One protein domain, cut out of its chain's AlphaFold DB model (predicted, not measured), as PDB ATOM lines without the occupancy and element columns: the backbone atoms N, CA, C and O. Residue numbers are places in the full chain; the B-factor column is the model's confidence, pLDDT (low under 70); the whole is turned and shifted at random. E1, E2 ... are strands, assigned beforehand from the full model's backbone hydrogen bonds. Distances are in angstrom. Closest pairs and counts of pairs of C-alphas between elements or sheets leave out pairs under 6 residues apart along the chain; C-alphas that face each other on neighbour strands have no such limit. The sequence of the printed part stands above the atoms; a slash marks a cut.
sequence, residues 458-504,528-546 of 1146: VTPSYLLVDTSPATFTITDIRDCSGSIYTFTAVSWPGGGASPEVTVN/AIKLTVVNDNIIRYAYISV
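This is residues 458 to 504 and 528 to 546 of the 1146 residues of an uncharacterized protein of Oxytricha trifallax (UniProt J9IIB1). This is a partly closed barrel: a strongly twisted, curled sheet makes one wall, with the hairpin E6 and E7 inside the sheet between its edge strands E1 and E4. The open side is loosely covered by E5 beside E4 and by E2, which is near E5 and runs on into E3. The printed part has 66 residues with no named helix and seven named strands, E1 to E7 along the chain; the sheet is mixed, in the order E1 E7 E6 E4, and the class is all strand. The whole is compact, with a radius of gyration of the C-alphas of 12.0 A, and elongated, spanning 35 by 22 by 18 A.

Start at E7, residues 538 to 546, which forms an antiparallel hairpin with E6, residues 528 to 535; N 531 and O 542 are 2.8 A apart, within hydrogen-bond range. Next to E6 is E4, residues 486 to 491, antiparallel at 146 degrees, with N 488 and O 532 2.8 A apart. The pairing of E7 is staggered: its residues 545 to 546 pair with E1, residues 462 to 465, parallel at 47 degrees, with N 463 and O 545 2.7 A apart. Look then for E5, residues 501 to 504, which pairs with no named strand; the closest C-alphas of E4 and E5, those of Val 490 and Val 503, are 7.0 A apart. E2, residues 470 to 473, runs on into E3, residues 476 to 478, at 54 degrees. Residues 458 to 459 pair antiparallel with 476 to 477 of E3.

Find C-alpha 462 at (1.409, 7.684, 12.084), where E1 begins, and C-alpha 546 at (2.668, 4.709, 7.432), where E7 ends. E7 is 25.4 A long, E6 21.7 A, E4 15.0 A, E2 10.4 A, E5 10.1 A, E1 9.9 A and E3 6.4 A.

The C-alphas farthest apart, of Ser 468 and Ser 481, are 36.0 A apart. Residues 505 to 527 are not printed, and C-alphas 504 and 528 are 18.3 A apart across the cut. Of the links printed whole, none is long. Mean pLDDT of the printed part is 77.4; look for values under 70 at 461, 467, 480 to 481, 493 to 495 and 497 to 499.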
ATOM      1  N   VAL A 458       0.432   4.165  20.271       77.50
ATOM      2  CA  VAL A 458       1.797   4.397  19.775       77.50
ATOM      3  C   VAL A 458       1.988   5.880  19.489       77.50
ATOM      4  O   VAL A 458       1.118   6.506  18.887       77.50
ATOM      5  N   THR A 459       3.123   6.448  19.893       79.56
ATOM      6  CA  THR A 459       3.484   7.840  19.608       79.56
ATOM      7  C   THR A 459       4.816   7.900  18.853       79.56
ATOM      8  O   THR A 459       5.846   7.530  19.422       79.56
ATOM      9  N   PRO A 460       4.843   8.410  17.610       74.31
ATOM     10  CA  PRO A 460       3.686   8.850  16.824       74.31
ATOM     11  C   PRO A 460       2.838   7.659  16.339       74.31
ATOM     12  O   PRO A 460       3.364   6.587  16.051       74.31
ATOM     13  N   SER A 461       1.522   7.845  16.223       67.19
ATOM     14  CA  SER A 461       0.599   6.803  15.733       67.19
ATOM     15  C   SER A 461       0.608   6.670  14.205       67.19
ATOM     16  O   SER A 461       0.095   5.691  13.654       67.19
ATOM     17  N   TYR A 462       1.216   7.646  13.524       73.19
ATOM     18  CA  TYR A 462       1.409   7.684  12.084       73.19
ATOM     19  C   TYR A 462       2.824   8.160  11.726       73.19
ATOM     20  O   TYR A 462       3.399   9.009  12.406       73.19
ATOM     21  N   LEU A 463       3.375   7.621  10.642       77.00
ATOM     22  CA  LEU A 463       4.671   7.968  10.073       77.00
ATOM     23  C   LEU A 463       4.467   8.507   8.663       77.00
ATOM     24  O   LEU A 463       3.721   7.925   7.880       77.00
ATOM     25  N   LEU A 464       5.148   9.600   8.337       75.44
ATOM     26  CA  LEU A 464       5.079  10.227   7.025       75.44
ATOM     27  C   LEU A 464       6.400  10.027   6.276       75.44
ATOM     28  O   LEU A 464       7.428  10.559   6.690       75.44
ATOM     29  N   VAL A 465       6.370   9.270   5.183       75.38
ATOM     30  CA  VAL A 465       7.540   8.964   4.355       75.38
ATOM     31  C   VAL A 465       7.564   9.879   3.132       75.38
ATOM     32  O   VAL A 465       6.835   9.662   2.161       75.38
ATOM     33  N   ASP A 466       8.456  10.869   3.185       70.00
ATOM     34  CA  ASP A 466       8.695  11.837   2.104       70.00
ATOM     35  C   ASP A 466      10.068  11.627   1.420       70.00
ATOM     36  O   ASP A 466      10.308  12.171   0.343       70.00
ATOM     37  N   THR A 467      10.972  10.843   2.031       67.12
ATOM     38  CA  THR A 467      12.325  10.497   1.539       67.12
ATOM     39  C   THR A 467      12.627   8.988   1.718       67.12
ATOM     40  O   THR A 467      11.963   8.314   2.501       67.12
ATOM     41  N   SER A 468      13.570   8.404   0.956       73.06
ATOM     42  CA  SER A 468      13.951   6.980   1.049       73.06
ATOM     43  C   SER A 468      15.478   6.874   1.130       73.06
ATOM     44  O   SER A 468      16.144   7.407   0.237       73.06
ATOM     45  N   PRO A 469      16.042   6.200   2.150       78.19
ATOM     46  CA  PRO A 469      15.367   5.667   3.342       78.19
ATOM     47  C   PRO A 469      14.876   6.784   4.282       78.19
ATOM     48  O   PRO A 469      15.467   7.862   4.328       78.19
ATOM     49  N   ALA A 470      13.823   6.514   5.058       79.50
ATOM     50  CA  ALA A 470      13.355   7.398   6.129       79.50
ATOM     51  C   ALA A 470      13.455   6.697   7.487       79.50
ATOM     52  O   ALA A 470      13.045   5.543   7.632       79.50
ATOM     53  N   THR A 471      13.984   7.410   8.482       84.31
ATOM     54  CA  THR A 471      14.146   6.916   9.854       84.31
ATOM     55  C   THR A 471      13.177   7.636  10.779       84.31
ATOM     56  O   THR A 471      13.147   8.864  10.820       84.31
ATOM     57  N   PHE A 472      12.431   6.869  11.567       84.50
ATOM     58  CA  PHE A 472      11.469   7.366  12.543       84.50
ATOM     59  C   PHE A 472      11.804   6.849  13.936       84.50
ATOM     60  O   PHE A 472      12.270   5.723  14.105       84.50
ATOM     61  N   THR A 473      11.541   7.675  14.946       87.19
ATOM     62  CA  THR A 473      11.691   7.297  16.355       87.19
ATOM     63  C   THR A 473      10.309   7.121  16.962       87.19
ATOM     64  O   THR A 473       9.493   8.042  16.897       87.19
ATOM     65  N   ILE A 474      10.050   5.954  17.553       85.75
ATOM     66  CA  ILE A 474       8.859   5.767  18.381       85.75
ATOM     67  C   ILE A 474       9.210   6.262  19.774       85.75
ATOM     68  O   ILE A 474      10.101   5.740  20.435       85.75
ATOM     69  N   THR A 475       8.510   7.306  20.195       81.69
ATOM     70  CA  THR A 475       8.707   7.928  21.506       81.69
ATOM     71  C   THR A 475       8.060   7.131  22.625       81.69
ATOM     72  O   THR A 475       8.562   7.151  23.744       81.69
ATOM     73  N   ASP A 476       6.948   6.450  22.340       83.50
ATOM     74  CA  ASP A 476       6.194   5.746  23.366       83.50
ATOM     75  C   ASP A 476       5.211   4.729  22.786       83.50
ATOM     76  O   ASP A 476       4.648   4.953  21.711       83.50
ATOM     77  N   ILE A 477       4.961   3.650  23.527       84.06
ATOM     78  CA  ILE A 477       3.859   2.715  23.292       84.06
ATOM     79  C   ILE A 477       3.220   2.443  24.645       84.06
ATOM     80  O   ILE A 477       3.857   1.825  25.490       84.06
ATOM     81  N   ARG A 478       1.979   2.879  24.868       81.44
ATOM     82  CA  ARG A 478       1.304   2.684  26.159       81.44
ATOM     83  C   ARG A 478      -0.062   2.056  26.032       81.44
ATOM     84  O   ARG A 478      -0.736   2.233  25.026       81.44
ATOM     85  N   ASP A 479      -0.491   1.360  27.069       70.50
ATOM     86  CA  ASP A 479      -1.898   1.012  27.244       70.50
ATOM     87  C   ASP A 479      -2.687   2.164  27.906       70.50
ATOM     88  O   ASP A 479      -2.149   3.223  28.243       70.50
ATOM     89  N   CYS A 480      -3.983   1.940  28.135       59.16
ATOM     90  CA  CYS A 480      -4.841   2.857  28.889       59.16
ATOM     91  C   CYS A 480      -4.507   2.955  30.388       59.16
ATOM     92  O   CYS A 480      -5.037   3.833  31.072       59.16
ATOM     93  N   SER A 481      -3.649   2.076  30.916       63.84
ATOM     94  CA  SER A 481      -3.184   2.133  32.302       63.84
ATOM     95  C   SER A 481      -1.963   3.048  32.467       63.84
ATOM     96  O   SER A 481      -1.645   3.443  33.588       63.84
ATOM     97  N   GLY A 482      -1.330   3.439  31.353       70.88
ATOM     98  CA  GLY A 482      -0.093   4.213  31.310       70.88
ATOM     99  C   GLY A 482       1.169   3.347  31.315       70.88
ATOM    100  O   GLY A 482       2.270   3.905  31.352       70.88
ATOM    101  N   SER A 483       1.022   2.019  31.254       79.69
ATOM    102  CA  SER A 483       2.124   1.060  31.182       79.69
ATOM    103  C   SER A 483       2.838   1.183  29.846       79.69
ATOM    104  O   SER A 483       2.209   1.128  28.792       79.69
ATOM    105  N   ILE A 484       4.158   1.354  29.896       83.69
ATOM    106  CA  ILE A 484       5.001   1.539  28.712       83.69
ATOM    107  C   ILE A 484       5.442   0.176  28.193       83.69
ATOM    108  O   ILE A 484       5.938  -0.661  28.945       83.69
ATOM    109  N   TYR A 485       5.293  -0.033  26.897       88.19
ATOM    110  CA  TYR A 485       5.749  -1.205  26.179       88.19
ATOM    111  C   TYR A 485       6.953  -0.850  25.315       88.19
ATOM    112  O   TYR A 485       7.036   0.232  24.736       88.19
ATOM    113  N   THR A 486       7.863  -1.806  25.170       86.88
ATOM    114  CA  THR A 486       8.964  -1.714  24.204       86.88
ATOM    115  C   THR A 486       8.649  -2.601  23.015       86.88
ATOM    116  O   THR A 486       8.176  -3.726  23.192       86.88
ATOM    117  N   PHE A 487       8.872  -2.125  21.789       87.81
ATOM    118  CA  PHE A 487       8.710  -3.001  20.631       87.81
ATOM    119  C   PHE A 487       9.950  -3.883  20.439       87.81
ATOM    120  O   PHE A 487      11.090  -3.433  20.562       87.81
ATOM    121  N   THR A 488       9.713  -5.154  20.129       85.88
ATOM    122  CA  THR A 488      10.730  -6.207  20.002       85.88
ATOM    123  C   THR A 488      10.800  -6.796  18.599       85.88
ATOM    124  O   THR A 488      11.821  -7.365  18.226       85.88
ATOM    125  N   ALA A 489       9.742  -6.647  17.800       84.44
ATOM    126  CA  ALA A 489       9.738  -7.071  16.409       84.44
ATOM    127  C   ALA A 489       8.799  -6.216  15.562       84.44
ATOM    128  O   ALA A 489       7.843  -5.618  16.059       84.44
ATOM    129  N   VAL A 490       9.054  -6.223  14.258       83.38
ATOM    130  CA  VAL A 490       8.225  -5.581  13.247       83.38
ATOM    131  C   VAL A 490       7.819  -6.600  12.198       83.38
ATOM    132  O   VAL A 490       8.583  -7.499  11.853       83.38
ATOM    133  N   SER A 491       6.606  -6.473  11.690       80.31
ATOM    134  CA  SER A 491       6.115  -7.322  10.611       80.31
ATOM    135  C   SER A 491       5.069  -6.580   9.795       80.31
ATOM    136  O   SER A 491       4.510  -5.566  10.228       80.31
ATOM    137  N   TRP A 492       4.767  -7.116   8.616       72.62
ATOM    138  CA  TRP A 492       3.536  -6.756   7.933       72.62
ATOM    139  C   TRP A 492       2.322  -7.130   8.805       72.62
ATOM    140  O   TRP A 492       2.409  -8.057   9.611       72.62
ATOM    141  N   PRO A 493       1.158  -6.483   8.634       63.44
ATOM    142  CA  PRO A 493      -0.042  -6.755   9.432       63.44
ATOM    143  C   PRO A 493      -0.467  -8.227   9.486       63.44
ATOM    144  O   PRO A 493      -0.940  -8.686  10.525       63.44
ATOM    145  N   GLY A 494      -0.234  -8.979   8.405       61.38
ATOM    146  CA  GLY A 494      -0.473 -10.425   8.327       61.38
ATOM    147  C   GLY A 494       0.578 -11.306   9.024       61.38
ATOM    148  O   GLY A 494       0.500 -12.523   8.920       61.38
ATOM    149  N   GLY A 495       1.571 -10.721   9.702       66.94
ATOM    150  CA  GLY A 495       2.640 -11.425  10.424       66.94
ATOM    151  C   GLY A 495       3.851 -11.831   9.578       66.94
ATOM    152  O   GLY A 495       4.840 -12.301  10.131       66.94
ATOM    153  N   GLY A 496       3.812 -11.631   8.257       72.62
ATOM    154  CA  GLY A 496       4.960 -11.876   7.379       72.62
ATOM    155  C   GLY A 496       6.105 -10.888   7.631       72.62
ATOM    156  O   GLY A 496       5.867  -9.709   7.906       72.62
ATOM    157  N   ALA A 497       7.348 -11.359   7.513       66.94
ATOM    158  CA  ALA A 497       8.528 -10.500   7.589       66.94
ATOM    159  C   ALA A 497       8.499  -9.430   6.482       66.94
ATOM    160  O   ALA A 497       8.107  -9.715   5.347       66.94
ATOM    161  N   SER A 498       8.918  -8.204   6.810       67.50
ATOM    162  CA  SER A 498       9.059  -7.116   5.841       67.50
ATOM    163  C   SER A 498      10.537  -6.842   5.574       67.50
ATOM    164  O   SER A 498      11.174  -6.195   6.402       67.50
ATOM    165  N   PRO A 499      11.111  -7.302   4.446       64.81
ATOM    166  CA  PRO A 499      12.517  -7.036   4.122       64.81
ATOM    167  C   PRO A 499      12.813  -5.540   3.895       64.81
ATOM    168  O   PRO A 499      13.971  -5.145   3.828       64.81
ATOM    169  N   GLU A 500      11.773  -4.710   3.791       73.00
ATOM    170  CA  GLU A 500      11.841  -3.270   3.526       73.00
ATOM    171  C   GLU A 500      11.734  -2.402   4.782       73.00
ATOM    172  O   GLU A 500      11.952  -1.191   4.726       73.00
ATOM    173  N   VAL A 501      11.410  -3.006   5.925       74.19
ATOM    174  CA  VAL A 501      11.343  -2.318   7.212       74.19
ATOM    175  C   VAL A 501      12.421  -2.912   8.105       74.19
ATOM    176  O   VAL A 501      12.302  -4.037   8.586       74.19
ATOM    177  N   THR A 502      13.491  -2.153   8.325       76.81
ATOM    178  CA  THR A 502      14.543  -2.518   9.274       76.81
ATOM    179  C   THR A 502      14.307  -1.795  10.586       76.81
ATOM    180  O   THR A 502      13.853  -0.653  10.625       76.81
ATOM    181  N   VAL A 503      14.560  -2.482  11.694       72.50
ATOM    182  CA  VAL A 503      14.194  -1.977  13.015       72.50
ATOM    183  C   VAL A 503      15.345  -2.159  13.976       72.50
ATOM    184  O   VAL A 503      15.907  -3.246  14.090       72.50
ATOM    185  N   ASN A 504      15.677  -1.079  14.674       82.44
ATOM    186  CA  ASN A 504      16.611  -1.102  15.782       82.44
ATOM    187  C   ASN A 504      15.803  -1.012  17.077       82.44
ATOM    188  O   ASN A 504      15.420   0.064  17.536       82.44
ATOM    189  N   ALA A 528      -0.561  -0.142   7.428       72.12
ATOM    190  CA  ALA A 528      -0.249  -0.414   8.824       72.12
ATOM    191  C   ALA A 528       1.024  -1.273   8.921       72.12
ATOM    192  O   ALA A 528       1.212  -2.205   8.139       72.12
ATOM    193  N   ILE A 529       1.884  -0.999   9.894       78.62
ATOM    194  CA  ILE A 529       2.968  -1.885  10.325       78.62
ATOM    195  C   ILE A 529       2.567  -2.475  11.672       78.62
ATOM    196  O   ILE A 529       2.158  -1.743  12.572       78.62
ATOM    197  N   LYS A 530       2.713  -3.794  11.825       83.75
ATOM    198  CA  LYS A 530       2.469  -4.481  13.093       83.75
ATOM    199  C   LYS A 530       3.748  -4.495  13.923       83.75
ATOM    200  O   LYS A 530       4.735  -5.135  13.547       83.75
ATOM    201  N   LEU A 531       3.699  -3.836  15.073       85.81
ATOM    202  CA  LEU A 531       4.725  -3.860  16.105       85.81
ATOM    203  C   LEU A 531       4.389  -4.957  17.110       85.81
ATOM    204  O   LEU A 531       3.292  -4.990  17.665       85.81
ATOM    205  N   THR A 532       5.334  -5.856  17.356       87.69
ATOM    206  CA  THR A 532       5.273  -6.765  18.503       87.69
ATOM    207  C   THR A 532       5.908  -6.060  19.675       87.69
ATOM    208  O   THR A 532       7.023  -5.559  19.545       87.69
ATOM    209  N   VAL A 533       5.195  -5.999  20.792       86.75
ATOM    210  CA  VAL A 533       5.602  -5.220  21.952       86.75
ATOM    211  C   VAL A 533       5.577  -6.066  23.216       86.75
ATOM    212  O   VAL A 533       4.809  -7.025  23.306       86.75
ATOM    213  N   VAL A 534       6.435  -5.734  24.176       85.75
ATOM    214  CA  VAL A 534       6.590  -6.482  25.425       85.75
ATOM    215  C   VAL A 534       6.660  -5.526  26.612       85.75
ATOM    216  O   VAL A 534       7.359  -4.511  26.569       85.75
ATOM    217  N   ASN A 535       5.934  -5.887  27.666       87.06
ATOM    218  CA  ASN A 535       6.048  -5.347  29.017       87.06
ATOM    219  C   ASN A 535       5.991  -6.549  29.976       87.06
ATOM    220  O   ASN A 535       5.068  -7.351  29.862       87.06
ATOM    221  N   ASP A 536       7.005  -6.736  30.825       80.62
ATOM    222  CA  ASP A 536       7.054  -7.783  31.861       80.62
ATOM    223  C   ASP A 536       6.620  -9.194  31.393       80.62
ATOM    224  O   ASP A 536       5.864  -9.900  32.057       80.62
ATOM    225  N   ASN A 537       7.125  -9.625  30.227       77.88
ATOM    226  CA  ASN A 537       6.818 -10.897  29.534       77.88
ATOM    227  C   ASN A 537       5.424 -11.010  28.892       77.88
ATOM    228  O   ASN A 537       5.102 -12.037  28.290       77.88
ATOM    229  N   ILE A 538       4.610  -9.961  28.943       76.19
ATOM    230  CA  ILE A 538       3.338  -9.893  28.227       76.19
ATOM    231  C   ILE A 538       3.613  -9.430  26.796       76.19
ATOM    232  O   ILE A 538       3.932  -8.266  26.554       76.19
ATOM    233  N   ILE A 539       3.471 -10.347  25.835       79.44
ATOM    234  CA  ILE A 539       3.556 -10.028  24.408       79.44
ATOM    235  C   ILE A 539       2.206  -9.476  23.939       79.44
ATOM    236  O   ILE A 539       1.162 -10.123  24.068       79.44
ATOM    237  N   ARG A 540       2.238  -8.276  23.365       80.88
ATOM    238  CA  ARG A 540       1.095  -7.601  22.744       80.88
ATOM    239  C   ARG A 540       1.466  -7.135  21.339       80.88
ATOM    240  O   ARG A 540       2.614  -7.243  20.900       80.88
ATOM    241  N   TYR A 541       0.473  -6.619  20.625       79.50
ATOM    242  CA  TYR A 541       0.672  -6.024  19.313       79.50
ATOM    243  C   TYR A 541       0.120  -4.607  19.292       79.50
ATOM    244  O   TYR A 541      -0.980  -4.363  19.785       79.50
ATOM    245  N   ALA A 542       0.880  -3.701  18.692       79.88
ATOM    246  CA  ALA A 542       0.445  -2.359  18.352       79.88
ATOM    247  C   ALA A 542       0.579  -2.164  16.840       79.88
ATOM    248  O   ALA A 542       1.362  -2.860  16.190       79.88
ATOM    249  N   TYR A 543      -0.168  -1.224  16.272       78.38
ATOM    250  CA  TYR A 543      -0.049  -0.892  14.858       78.38
ATOM    251  C   TYR A 543       0.312   0.576  14.696       78.38
ATOM    252  O   TYR A 543      -0.220   1.435  15.396       78.38
ATOM    253  N   ILE A 544       1.207   0.851  13.753       78.81
ATOM    254  CA  ILE A 544       1.513   2.210  13.312       78.81
ATOM    255  C   ILE A 544       1.091   2.373  11.869       78.81
ATOM    256  O   ILE A 544       1.272   1.482  11.043       78.81
ATOM    257  N   SER A 545       0.535   3.532  11.585       75.12
ATOM    258  CA  SER A 545       0.163   3.928  10.239       75.12
ATOM    259  C   SER A 545       1.382   4.483   9.514       75.12
ATOM    260  O   SER A 545       2.137   5.245  10.106       75.12
ATOM    261  N   VAL A 546       1.594   4.140   8.251       73.81
ATOM    262  CA  VAL A 546       2.668   4.709   7.432       73.81
ATOM    263  C   VAL A 546       2.076   5.250   6.151       73.81
ATOM    264  O   VAL A 546       1.495   4.497   5.378       73.81
TER     265      VAL A 546